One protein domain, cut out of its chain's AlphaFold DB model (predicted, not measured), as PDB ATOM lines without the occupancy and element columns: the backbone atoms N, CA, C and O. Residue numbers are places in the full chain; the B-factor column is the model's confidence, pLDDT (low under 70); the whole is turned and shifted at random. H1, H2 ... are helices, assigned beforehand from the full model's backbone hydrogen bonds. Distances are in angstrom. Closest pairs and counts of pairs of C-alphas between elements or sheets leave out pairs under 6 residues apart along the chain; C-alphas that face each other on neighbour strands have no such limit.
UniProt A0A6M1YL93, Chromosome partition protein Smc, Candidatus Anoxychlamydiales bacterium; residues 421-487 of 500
ATOM      1  N   GLY A 421     -15.378  18.632   7.981       90.19
ATOM      2  CA  GLY A 421     -14.052  19.257   7.943       90.19
ATOM      3  C   GLY A 421     -14.062  20.708   8.438       90.19
ATOM      4  O   GLY A 421     -13.250  21.075   9.280       90.19
ATOM      5  N   GLN A 422     -15.032  21.517   7.998       89.50
ATOM      6  CA  GLN A 422     -15.172  22.911   8.442       89.50
ATOM      7  C   GLN A 422     -15.466  23.037   9.944       89.50
ATOM      8  O   GLN A 422     -14.932  23.936  10.592       89.50
ATOM      9  N   ILE A 423     -16.275  22.134  10.508       91.75
ATOM     10  CA  ILE A 423     -16.510  22.069  11.958       91.75
ATOM     11  C   ILE A 423     -15.213  21.766  12.693       91.75
ATOM     12  O   ILE A 423     -14.887  22.447  13.665       91.75
ATOM     13  N   LYS A 424     -14.453  20.778  12.219       93.25
ATOM     14  CA  LYS A 424     -13.176  20.415  12.830       93.25
ATOM     15  C   LYS A 424     -12.186  21.584  12.802       93.25
ATOM     16  O   LYS A 424     -11.645  21.934  13.848       93.25
ATOM     17  N   ASP A 425     -12.029  22.241  11.655       91.56
ATOM     18  CA  ASP A 425     -11.150  23.404  11.503       91.56
ATOM     19  C   ASP A 425     -11.586  24.575  12.399       91.56
ATOM     20  O   ASP A 425     -10.751  25.274  12.977       91.56
ATOM     21  N   ALA A 426     -12.896  24.802  12.547       91.88
ATOM     22  CA  ALA A 426     -13.425  25.847  13.420       91.88
ATOM     23  C   ALA A 426     -13.165  25.549  14.904       91.88
ATOM     24  O   ALA A 426     -12.795  26.463  15.642       91.88
ATOM     25  N   ILE A 427     -13.295  24.286  15.329       92.38
ATOM     26  CA  ILE A 427     -12.935  23.842  16.685       92.38
ATOM     27  C   ILE A 427     -11.432  24.028  16.928       92.38
ATOM     28  O   ILE A 427     -11.032  24.466  18.006       92.38
ATOM     29  N   GLU A 428     -10.588  23.733  15.937       94.00
ATOM     30  CA  GLU A 428      -9.134  23.877  16.058       94.00
ATOM     31  C   GLU A 428      -8.666  25.332  16.198       94.00
ATOM     32  O   GLU A 428      -7.602  25.557  16.779       94.00
ATOM     33  N   ARG A 429      -9.463  26.302  15.728       93.12
ATOM     34  CA  ARG A 429      -9.203  27.749  15.844       93.12
ATOM     35  C   ARG A 429      -9.688  28.379  17.153       93.12
ATOM     36  O   ARG A 429      -9.394  29.551  17.383       93.12
ATOM     37  N   LEU A 430     -10.434  27.649  17.984       90.69
ATOM     38  CA  LEU A 430     -10.814  28.123  19.316       90.69
ATOM     39  C   LEU A 430      -9.574  28.235  20.214       90.69
ATOM     40  O   LEU A 430      -8.597  27.501  20.050       90.69
ATOM     41  N   ASP A 431      -9.624  29.125  21.199       94.00
ATOM     42  CA  ASP A 431      -8.632  29.163  22.268       94.00
ATOM     43  C   ASP A 431      -8.644  27.847  23.068       94.00
ATOM     44  O   ASP A 431      -9.678  27.196  23.223       94.00
ATOM     45  N   GLU A 432      -7.480  27.441  23.586       93.12
ATOM     46  CA  GLU A 432      -7.282  26.131  24.232       93.12
ATOM     47  C   GLU A 432      -8.342  25.748  25.289       93.12
ATOM     48  O   GLU A 432      -8.777  24.590  25.283       93.12
ATOM     49  N   PRO A 433      -8.813  26.655  26.171       92.50
ATOM     50  CA  PRO A 433      -9.882  26.336  27.114       92.50
ATOM     51  C   PRO A 433     -11.186  25.930  26.416       92.50
ATOM     52  O   PRO A 433     -11.756  24.887  26.743       92.50
ATOM     53  N   ASN A 434     -11.632  26.712  25.430       90.12
ATOM     54  CA  ASN A 434     -12.869  26.453  24.697       90.12
ATOM     55  C   ASN A 434     -12.727  25.252  23.760       90.12
ATOM     56  O   ASN A 434     -13.629  24.421  23.698       90.12
ATOM     57  N   LYS A 435     -11.571  25.086  23.110       93.62
ATOM     58  CA  LYS A 435     -11.261  23.918  22.278       93.62
ATOM     59  C   LYS A 435     -11.375  22.617  23.067       93.62
ATOM     60  O   LYS A 435     -12.118  21.719  22.673       93.62
ATOM     61  N   ARG A 436     -10.680  22.511  24.209       91.75
ATOM     62  CA  ARG A 436     -10.747  21.321  25.079       91.75
ATOM     63  C   ARG A 436     -12.168  21.056  25.552       91.75
ATOM     64  O   ARG A 436     -12.604  19.908  25.576       91.75
ATOM     65  N   PHE A 437     -12.885  22.117  25.909       92.88
ATOM     66  CA  PHE A 437     -14.253  22.017  26.390       92.88
ATOM     67  C   PHE A 437     -15.211  21.488  25.315       92.88
ATOM     68  O   PHE A 437     -15.941  20.531  25.567       92.88
ATOM     69  N   ILE A 438     -15.167  22.054  24.107       91.75
ATOM     70  CA  ILE A 438     -15.997  21.622  22.979       91.75
ATOM     71  C   ILE A 438     -15.670  20.181  22.575       91.75
ATOM     72  O   ILE A 438     -16.591  19.408  22.332       91.75
ATOM     73  N   ILE A 439     -14.396  19.771  22.582       93.62
ATOM     74  CA  ILE A 439     -14.013  18.373  22.315       93.62
ATOM     75  C   ILE A 439     -14.665  17.421  23.326       93.62
ATOM     76  O   ILE A 439     -15.274  16.427  22.928       93.62
ATOM     77  N   LEU A 440     -14.578  17.730  24.624       91.69
ATOM     78  CA  LEU A 440     -15.198  16.912  25.671       91.69
ATOM     79  C   LEU A 440     -16.727  16.896  25.547       91.69
ATOM     80  O   LEU A 440     -17.342  15.843  25.704       91.69
ATOM     81  N   TYR A 441     -17.338  18.041  25.234       92.00
ATOM     82  CA  TYR A 441     -18.777  18.148  25.017       92.00
ATOM     83  C   TYR A 441     -19.233  17.268  23.846       92.00
ATOM     84  O   TYR A 441     -20.120  16.434  24.023       92.00
ATOM     85  N   VAL A 442     -18.568  17.366  22.688       91.38
ATOM     86  CA  VAL A 442     -18.853  16.541  21.502       91.38
ATOM     87  C   VAL A 442     -18.703  15.052  21.820       91.38
ATOM     88  O   VAL A 442     -19.576  14.259  21.471       91.38
ATOM     89  N   GLN A 443     -17.653  14.658  22.550       92.19
ATOM     90  CA  GLN A 443     -17.462  13.271  22.988       92.19
ATOM     91  C   GLN A 443     -18.600  12.771  23.893       92.19
ATOM     92  O   GLN A 443     -19.035  11.628  23.750       92.19
ATOM     93  N   GLN A 444     -19.105  13.613  24.800       91.75
ATOM     94  CA  GLN A 444     -20.202  13.260  25.708       91.75
ATOM     95  C   GLN A 444     -21.552  13.113  25.000       91.75
ATOM     96  O   GLN A 444     -22.375  12.297  25.430       91.75
ATOM     97  N   ILE A 445     -21.796  13.894  23.945       92.50
ATOM     98  CA  ILE A 445     -23.065  13.858  23.209       92.50
ATOM     99  C   ILE A 445     -23.055  12.893  22.025       92.50
ATOM    100  O   ILE A 445     -24.129  12.591  21.531       92.50
ATOM    101  N   ASN A 446     -21.900  12.362  21.598       87.56
ATOM    102  CA  ASN A 446     -21.744  11.586  20.354       87.56
ATOM    103  C   ASN A 446     -22.706  10.383  20.199       87.56
ATOM    104  O   ASN A 446     -22.956   9.935  19.088       87.56
ATOM    105  N   ASN A 447     -23.258   9.862  21.301       84.38
ATOM    106  CA  ASN A 447     -24.229   8.755  21.303       84.38
ATOM    107  C   ASN A 447     -25.643   9.176  21.742       84.38
ATOM    108  O   ASN A 447     -26.455   8.325  22.107       84.38
ATOM    109  N   LYS A 448     -25.926  10.477  21.785       91.56
ATOM    110  CA  LYS A 448     -27.185  11.042  22.266       91.56
ATOM    111  C   LYS A 448     -27.873  11.849  21.152       91.56
ATOM    112  O   LYS A 448     -27.180  12.340  20.261       91.56
ATOM    113  N   PRO A 449     -29.210  12.010  21.170       89.62
ATOM    114  CA  PRO A 449     -29.930  12.804  20.164       89.62
ATOM    115  C   PRO A 449     -29.428  14.255  20.046       89.62
ATOM    116  O   PRO A 449     -29.512  14.859  18.977       89.62
ATOM    117  N   GLU A 450     -28.828  14.793  21.108       91.69
ATOM    118  CA  GLU A 450     -28.189  16.107  21.142       91.69
ATOM    119  C   GLU A 450     -27.012  16.225  20.158       91.69
ATOM    120  O   GLU A 450     -26.734  17.330  19.701       91.69
ATOM    121  N   ALA A 451     -26.345  15.125  19.769       89.19
ATOM    122  CA  ALA A 451     -25.305  15.173  18.733       89.19
ATOM    123  C   ALA A 451     -25.864  15.585  17.370       89.19
ATOM    124  O   ALA A 451     -25.240  16.385  16.671       89.19
ATOM    125  N   SER A 452     -27.041  15.079  16.994       88.31
ATOM    126  CA  SER A 452     -27.690  15.455  15.736       88.31
ATOM    127  C   SER A 452     -28.112  16.922  15.753       88.31
ATOM    128  O   SER A 452     -27.872  17.629  14.776       88.31
ATOM    129  N   GLN A 453     -28.654  17.401  16.878       93.12
ATOM    130  CA  GLN A 453     -29.014  18.811  17.038       93.12
ATOM    131  C   GLN A 453     -27.778  19.718  16.998       93.12
ATOM    132  O   GLN A 453     -27.771  20.714  16.281       93.12
ATOM    133  N   PHE A 454     -26.708  19.353  17.707       94.06
ATOM    134  CA  PHE A 454     -25.449  20.092  17.680       94.06
ATOM    135  C   PHE A 454     -24.881  20.177  16.258       94.06
ATOM    136  O   PHE A 454     -24.480  21.257  15.821       94.06
ATOM    137  N   LYS A 455     -24.888  19.062  15.515       92.25
ATOM    138  CA  LYS A 455     -24.416  19.009  14.125       92.25
ATOM    139  C   LYS A 455     -25.273  19.883  13.206       92.25
ATOM    140  O   LYS A 455     -24.730  20.619  12.386       92.25
ATOM    141  N   GLU A 456     -26.592  19.861  13.378       93.00
ATOM    142  CA  GLU A 456     -27.513  20.719  12.634       93.00
ATOM    143  C   GLU A 456     -27.287  22.210  12.928       93.00
ATOM    144  O   GLU A 456     -27.249  23.016  11.998       93.00
ATOM    145  N   GLU A 457     -27.096  22.591  14.192       93.25
ATOM    146  CA  GLU A 457     -26.798  23.976  14.569       93.25
ATOM    147  C   GLU A 457     -25.436  24.435  14.030       93.25
ATOM    148  O   GLU A 457     -25.331  25.538  13.493       93.25
ATOM    149  N   CYS A 458     -24.426  23.558  14.029       92.19
ATOM    150  CA  CYS A 458     -23.148  23.835  13.372       92.19
ATOM    151  C   CYS A 458     -23.304  24.019  11.855       92.19
ATOM    152  O   CYS A 458     -22.679  24.898  11.273       92.19
ATOM    153  N   TYR A 459     -24.155  23.223  11.204       91.94
ATOM    154  CA  TYR A 459     -24.412  23.327   9.764       91.94
ATOM    155  C   TYR A 459     -25.260  24.540   9.368       91.94
ATOM    156  O   TYR A 459     -25.261  24.906   8.189       91.94
ATOM    157  N   LYS A 460     -25.990  25.144  10.316       92.31
ATOM    158  CA  LYS A 460     -26.730  26.402  10.117       92.31
ATOM    159  C   LYS A 460     -25.811  27.622  10.107       92.31
ATOM    160  O   LYS A 460     -26.192  28.634   9.526       92.31
ATOM    161  N   ALA A 461     -24.620  27.536  10.701       90.38
ATOM    162  CA  ALA A 461     -23.610  28.578  10.572       90.38
ATOM    163  C   ALA A 461     -23.047  28.569   9.141       90.38
ATOM    164  O   ALA A 461     -22.411  27.610   8.709       90.38
ATOM    165  N   ILE A 462     -23.338  29.627   8.381       70.12
ATOM    166  CA  ILE A 462     -23.095  29.695   6.929       70.12
ATOM    167  C   ILE A 462     -21.607  29.937   6.631       70.12
ATOM    168  O   ILE A 462     -21.107  29.530   5.581       70.12
ATOM    169  N   ASP A 463     -20.892  30.572   7.561       89.38
ATOM    170  CA  ASP A 463     -19.465  30.850   7.455       89.38
ATOM    171  C   ASP A 463     -18.696  30.467   8.733       89.38
ATOM    172  O   ASP A 463     -19.256  30.278   9.817       89.38
ATOM    173  N   GLY A 464     -17.371  30.351   8.604       86.44
ATOM    174  CA  GLY A 464     -16.504  29.957   9.716       86.44
ATOM    175  C   GLY A 464     -16.520  30.935  10.897       86.44
ATOM    176  O   GLY A 464     -16.221  30.525  12.013       86.44
ATOM    177  N   LYS A 465     -16.893  32.207  10.688       89.31
ATOM    178  CA  LYS A 465     -16.962  33.211  11.759       89.31
ATOM    179  C   LYS A 465     -18.210  32.997  12.613       89.31
ATOM    180  O   LYS A 465     -18.095  32.973  13.836       89.31
ATOM    181  N   GLN A 466     -19.362  32.775  11.979       91.44
ATOM    182  CA  GLN A 466     -20.611  32.406  12.650       91.44
ATOM    183  C   GLN A 466     -20.458  31.096  13.422       91.44
ATOM    184  O   GLN A 466     -20.958  30.976  14.539       91.44
ATOM    185  N   LEU A 467     -19.724  30.131  12.859       91.81
ATOM    186  CA  LEU A 467     -19.473  28.855  13.521       91.81
ATOM    187  C   LEU A 467     -18.598  29.027  14.768       91.81
ATOM    188  O   LEU A 467     -18.939  28.513  15.830       91.81
ATOM    189  N   SER A 468     -17.507  29.791  14.680       88.31
ATOM    190  CA  SER A 468     -16.678  30.103  15.851       88.31
ATOM    191  C   SER A 468     -17.446  30.883  16.923       88.31
ATOM    192  O   SER A 468     -17.294  30.596  18.108       88.31
ATOM    193  N   GLU A 469     -18.291  31.843  16.538       94.19
ATOM    194  CA  GLU A 469     -19.136  32.594  17.474       94.19
ATOM    195  C   GLU A 469     -20.152  31.684  18.180       94.19
ATOM    196  O   GLU A 469     -20.275  31.731  19.405       94.19
ATOM    197  N   TYR A 470     -20.810  30.792  17.436       94.56
ATOM    198  CA  TYR A 470     -21.701  29.776  17.994       94.56
ATOM    199  C   TYR A 470     -20.980  28.871  19.004       94.56
ATOM    200  O   TYR A 470     -21.458  28.702  20.125       94.56
ATOM    201  N   LEU A 471     -19.800  28.343  18.655       92.88
ATOM    202  CA  LEU A 471     -19.031  27.466  19.545       92.88
ATOM    203  C   LEU A 471     -18.551  28.189  20.816       92.88
ATOM    204  O   LEU A 471     -18.578  27.603  21.899       92.88
ATOM    205  N   ASN A 472     -18.175  29.465  20.714       90.88
ATOM    206  CA  ASN A 472     -17.825  30.287  21.877       90.88
ATOM    207  C   ASN A 472     -19.030  30.512  22.801       90.88
ATOM    208  O   ASN A 472     -18.920  30.334  24.016       90.88
ATOM    209  N   ASN A 473     -20.194  30.842  22.235       94.31
ATOM    210  CA  ASN A 473     -21.431  31.028  22.998       94.31
ATOM    211  C   ASN A 473     -21.889  29.724  23.665       94.31
ATOM    212  O   ASN A 473     -22.314  29.731  24.823       94.31
ATOM    213  N   LEU A 474     -21.751  28.596  22.966       94.12
ATOM    214  CA  LEU A 474     -22.040  27.275  23.511       94.12
ATOM    215  C   LEU A 474     -21.113  26.949  24.689       94.12
ATOM    216  O   LEU A 474     -21.599  26.567  25.752       94.12
ATOM    217  N   SER A 475     -19.800  27.156  24.538       91.12
ATOM    218  CA  SER A 475     -18.830  26.960  25.625       91.12
ATOM    219  C   SER A 475     -19.196  27.793  26.860       91.12
ATOM    220  O   SER A 475     -19.301  27.254  27.965       91.12
ATOM    221  N   ALA A 476     -19.493  29.084  26.677       92.25
ATOM    222  CA  ALA A 476     -19.890  29.979  27.765       92.25
ATOM    223  C   ALA A 476     -21.189  29.526  28.461       92.25
ATOM    224  O   ALA A 476     -21.253  29.487  29.694       92.25
ATOM    225  N   SER A 477     -22.205  29.129  27.688       93.50
ATOM    226  CA  SER A 477     -23.494  28.655  28.207       93.50
ATOM    227  C   SER A 477     -23.339  27.400  29.069       93.50
ATOM    228  O   SER A 477     -23.824  27.345  30.202       93.50
ATOM    229  N   VAL A 478     -22.597  26.398  28.591       88.75
ATOM    230  CA  VAL A 478     -22.409  25.156  29.353       88.75
ATOM    231  C   VAL A 478     -21.523  25.392  30.582       88.75
ATOM    232  O   VAL A 478     -21.807  24.846  31.651       88.75
ATOM    233  N   GLN A 479     -20.496  26.249  30.501       89.81
ATOM    234  CA  GLN A 479     -19.715  26.654  31.679       89.81
ATOM    235  C   GLN A 479     -20.594  27.322  32.747       89.81
ATOM    236  O   GLN A 479     -20.446  27.036  33.940       89.81
ATOM    237  N   GLN A 480     -21.550  28.160  32.337       94.00
ATOM    238  CA  GLN A 480     -22.517  28.779  33.243       94.00
ATOM    239  C   GLN A 480     -23.442  27.735  33.892       94.00
ATOM    240  O   GLN A 480     -23.671  27.794  35.104       94.00
ATOM    241  N   GLN A 481     -23.919  26.745  33.131       91.44
ATOM    242  CA  GLN A 481     -24.722  25.637  33.663       91.44
ATOM    243  C   GLN A 481     -23.931  24.780  34.663       91.44
ATOM    244  O   GLN A 481     -24.433  24.468  35.744       91.44
ATOM    245  N   LEU A 482     -22.669  24.462  34.362       87.88
ATOM    246  CA  LEU A 482     -21.763  23.751  35.272       87.88
ATOM    247  C   LEU A 482     -21.521  24.537  36.567       87.88
ATOM    248  O   LEU A 482     -21.539  23.962  37.657       87.88
ATOM    249  N   ALA A 483     -21.326  25.854  36.472       91.38
ATOM    250  CA  ALA A 483     -21.181  26.714  37.643       91.38
ATOM    251  C   ALA A 483     -22.460  26.736  38.499       91.38
ATOM    252  O   ALA A 483     -22.376  26.665  39.728       91.38
ATOM    253  N   ALA A 484     -23.641  26.777  37.876       92.81
ATOM    254  CA  ALA A 484     -24.928  26.714  38.569       92.81
ATOM    255  C   ALA A 484     -25.160  25.352  39.253       92.81
ATOM    256  O   ALA A 484     -25.581  25.303  40.414       92.81
ATOM    257  N   ALA A 485     -24.814  24.248  38.585       90.12
ATOM    258  CA  ALA A 485     -24.894  22.902  39.151       90.12
ATOM    259  C   ALA A 485     -23.978  22.746  40.376       90.12
ATOM    260  O   ALA A 485     -24.403  22.229  41.409       90.12
ATOM    261  N   ARG A 486     -22.745  23.273  40.311       91.56
ATOM    262  CA  ARG A 486     -21.804  23.275  41.448       91.56
ATOM    263  C   ARG A 486     -22.335  24.059  42.647       91.56
ATOM    264  O   ARG A 486     -22.226  23.583  43.775       91.56
ATOM    265  N   ARG A 487     -22.945  25.228  42.418       93.19
ATOM    266  CA  ARG A 487     -23.587  26.011  43.491       93.19
ATOM    267  C   ARG A 487     -24.729  25.228  44.139       93.19
ATOM    268  O   ARG A 487     -24.785  25.148  45.363       93.19
TER     269      ARG A 487
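AT A GLANCE: This is residues 421 to 487 of the 500 residues of the protein "Chromosome partition protein Smc" of Candidatus Anoxychlamydiales bacterium (UniProt A0A6M1YL93). One long helix, H4, has the short H1 and one end of H2 packed across its first half; H3 folds back from the other end of H2 toward the beginning of H4, and residues 480 to 487 of H4 stick out. The 67 printed residues, all helix in class, hold H1, H2, H3 and H4 in that order, compact at a radius of gyration of the C-alphas of 11.8 A, spanning 37 by 26 by 16 A.

HOW THE PARTS SIT: Start with H1, residues 421 to 428, which touches H2, residues 432 to 445, closest at C-alphas 427 and 435, 5.8 A. H1 touches H4, residues 464 to 487, at a steep tilt of 52 degrees, closest at C-alphas 426 and 468, 5.9 A. H2 touches H4 about perpendicular, 78 degrees, closest at C-alphas 434 and 475, 6.1 A. H3, residues 449 to 460, is close to but not clearly touching H4, closest at C-alphas 458 and 467, 6.2 A. In these four helices every O i to N i+4 pair is within hydrogen-bond range.

IN THESE COORDINATES: Find C-alpha 421 at (-14.052, 19.257, 7.943), where H1 begins its 10.6 A. H2 runs 20.0 A, H3 17.2 A and H4 34.7 A, to C-alpha 487 at (-23.587, 26.011, 43.491).

THE WHOLE: C-alphas 421 and 487 are the two farthest apart, 37.4 A. The printed part has no cut, its three links are tight, and no printed residue is under 70 in pLDDT.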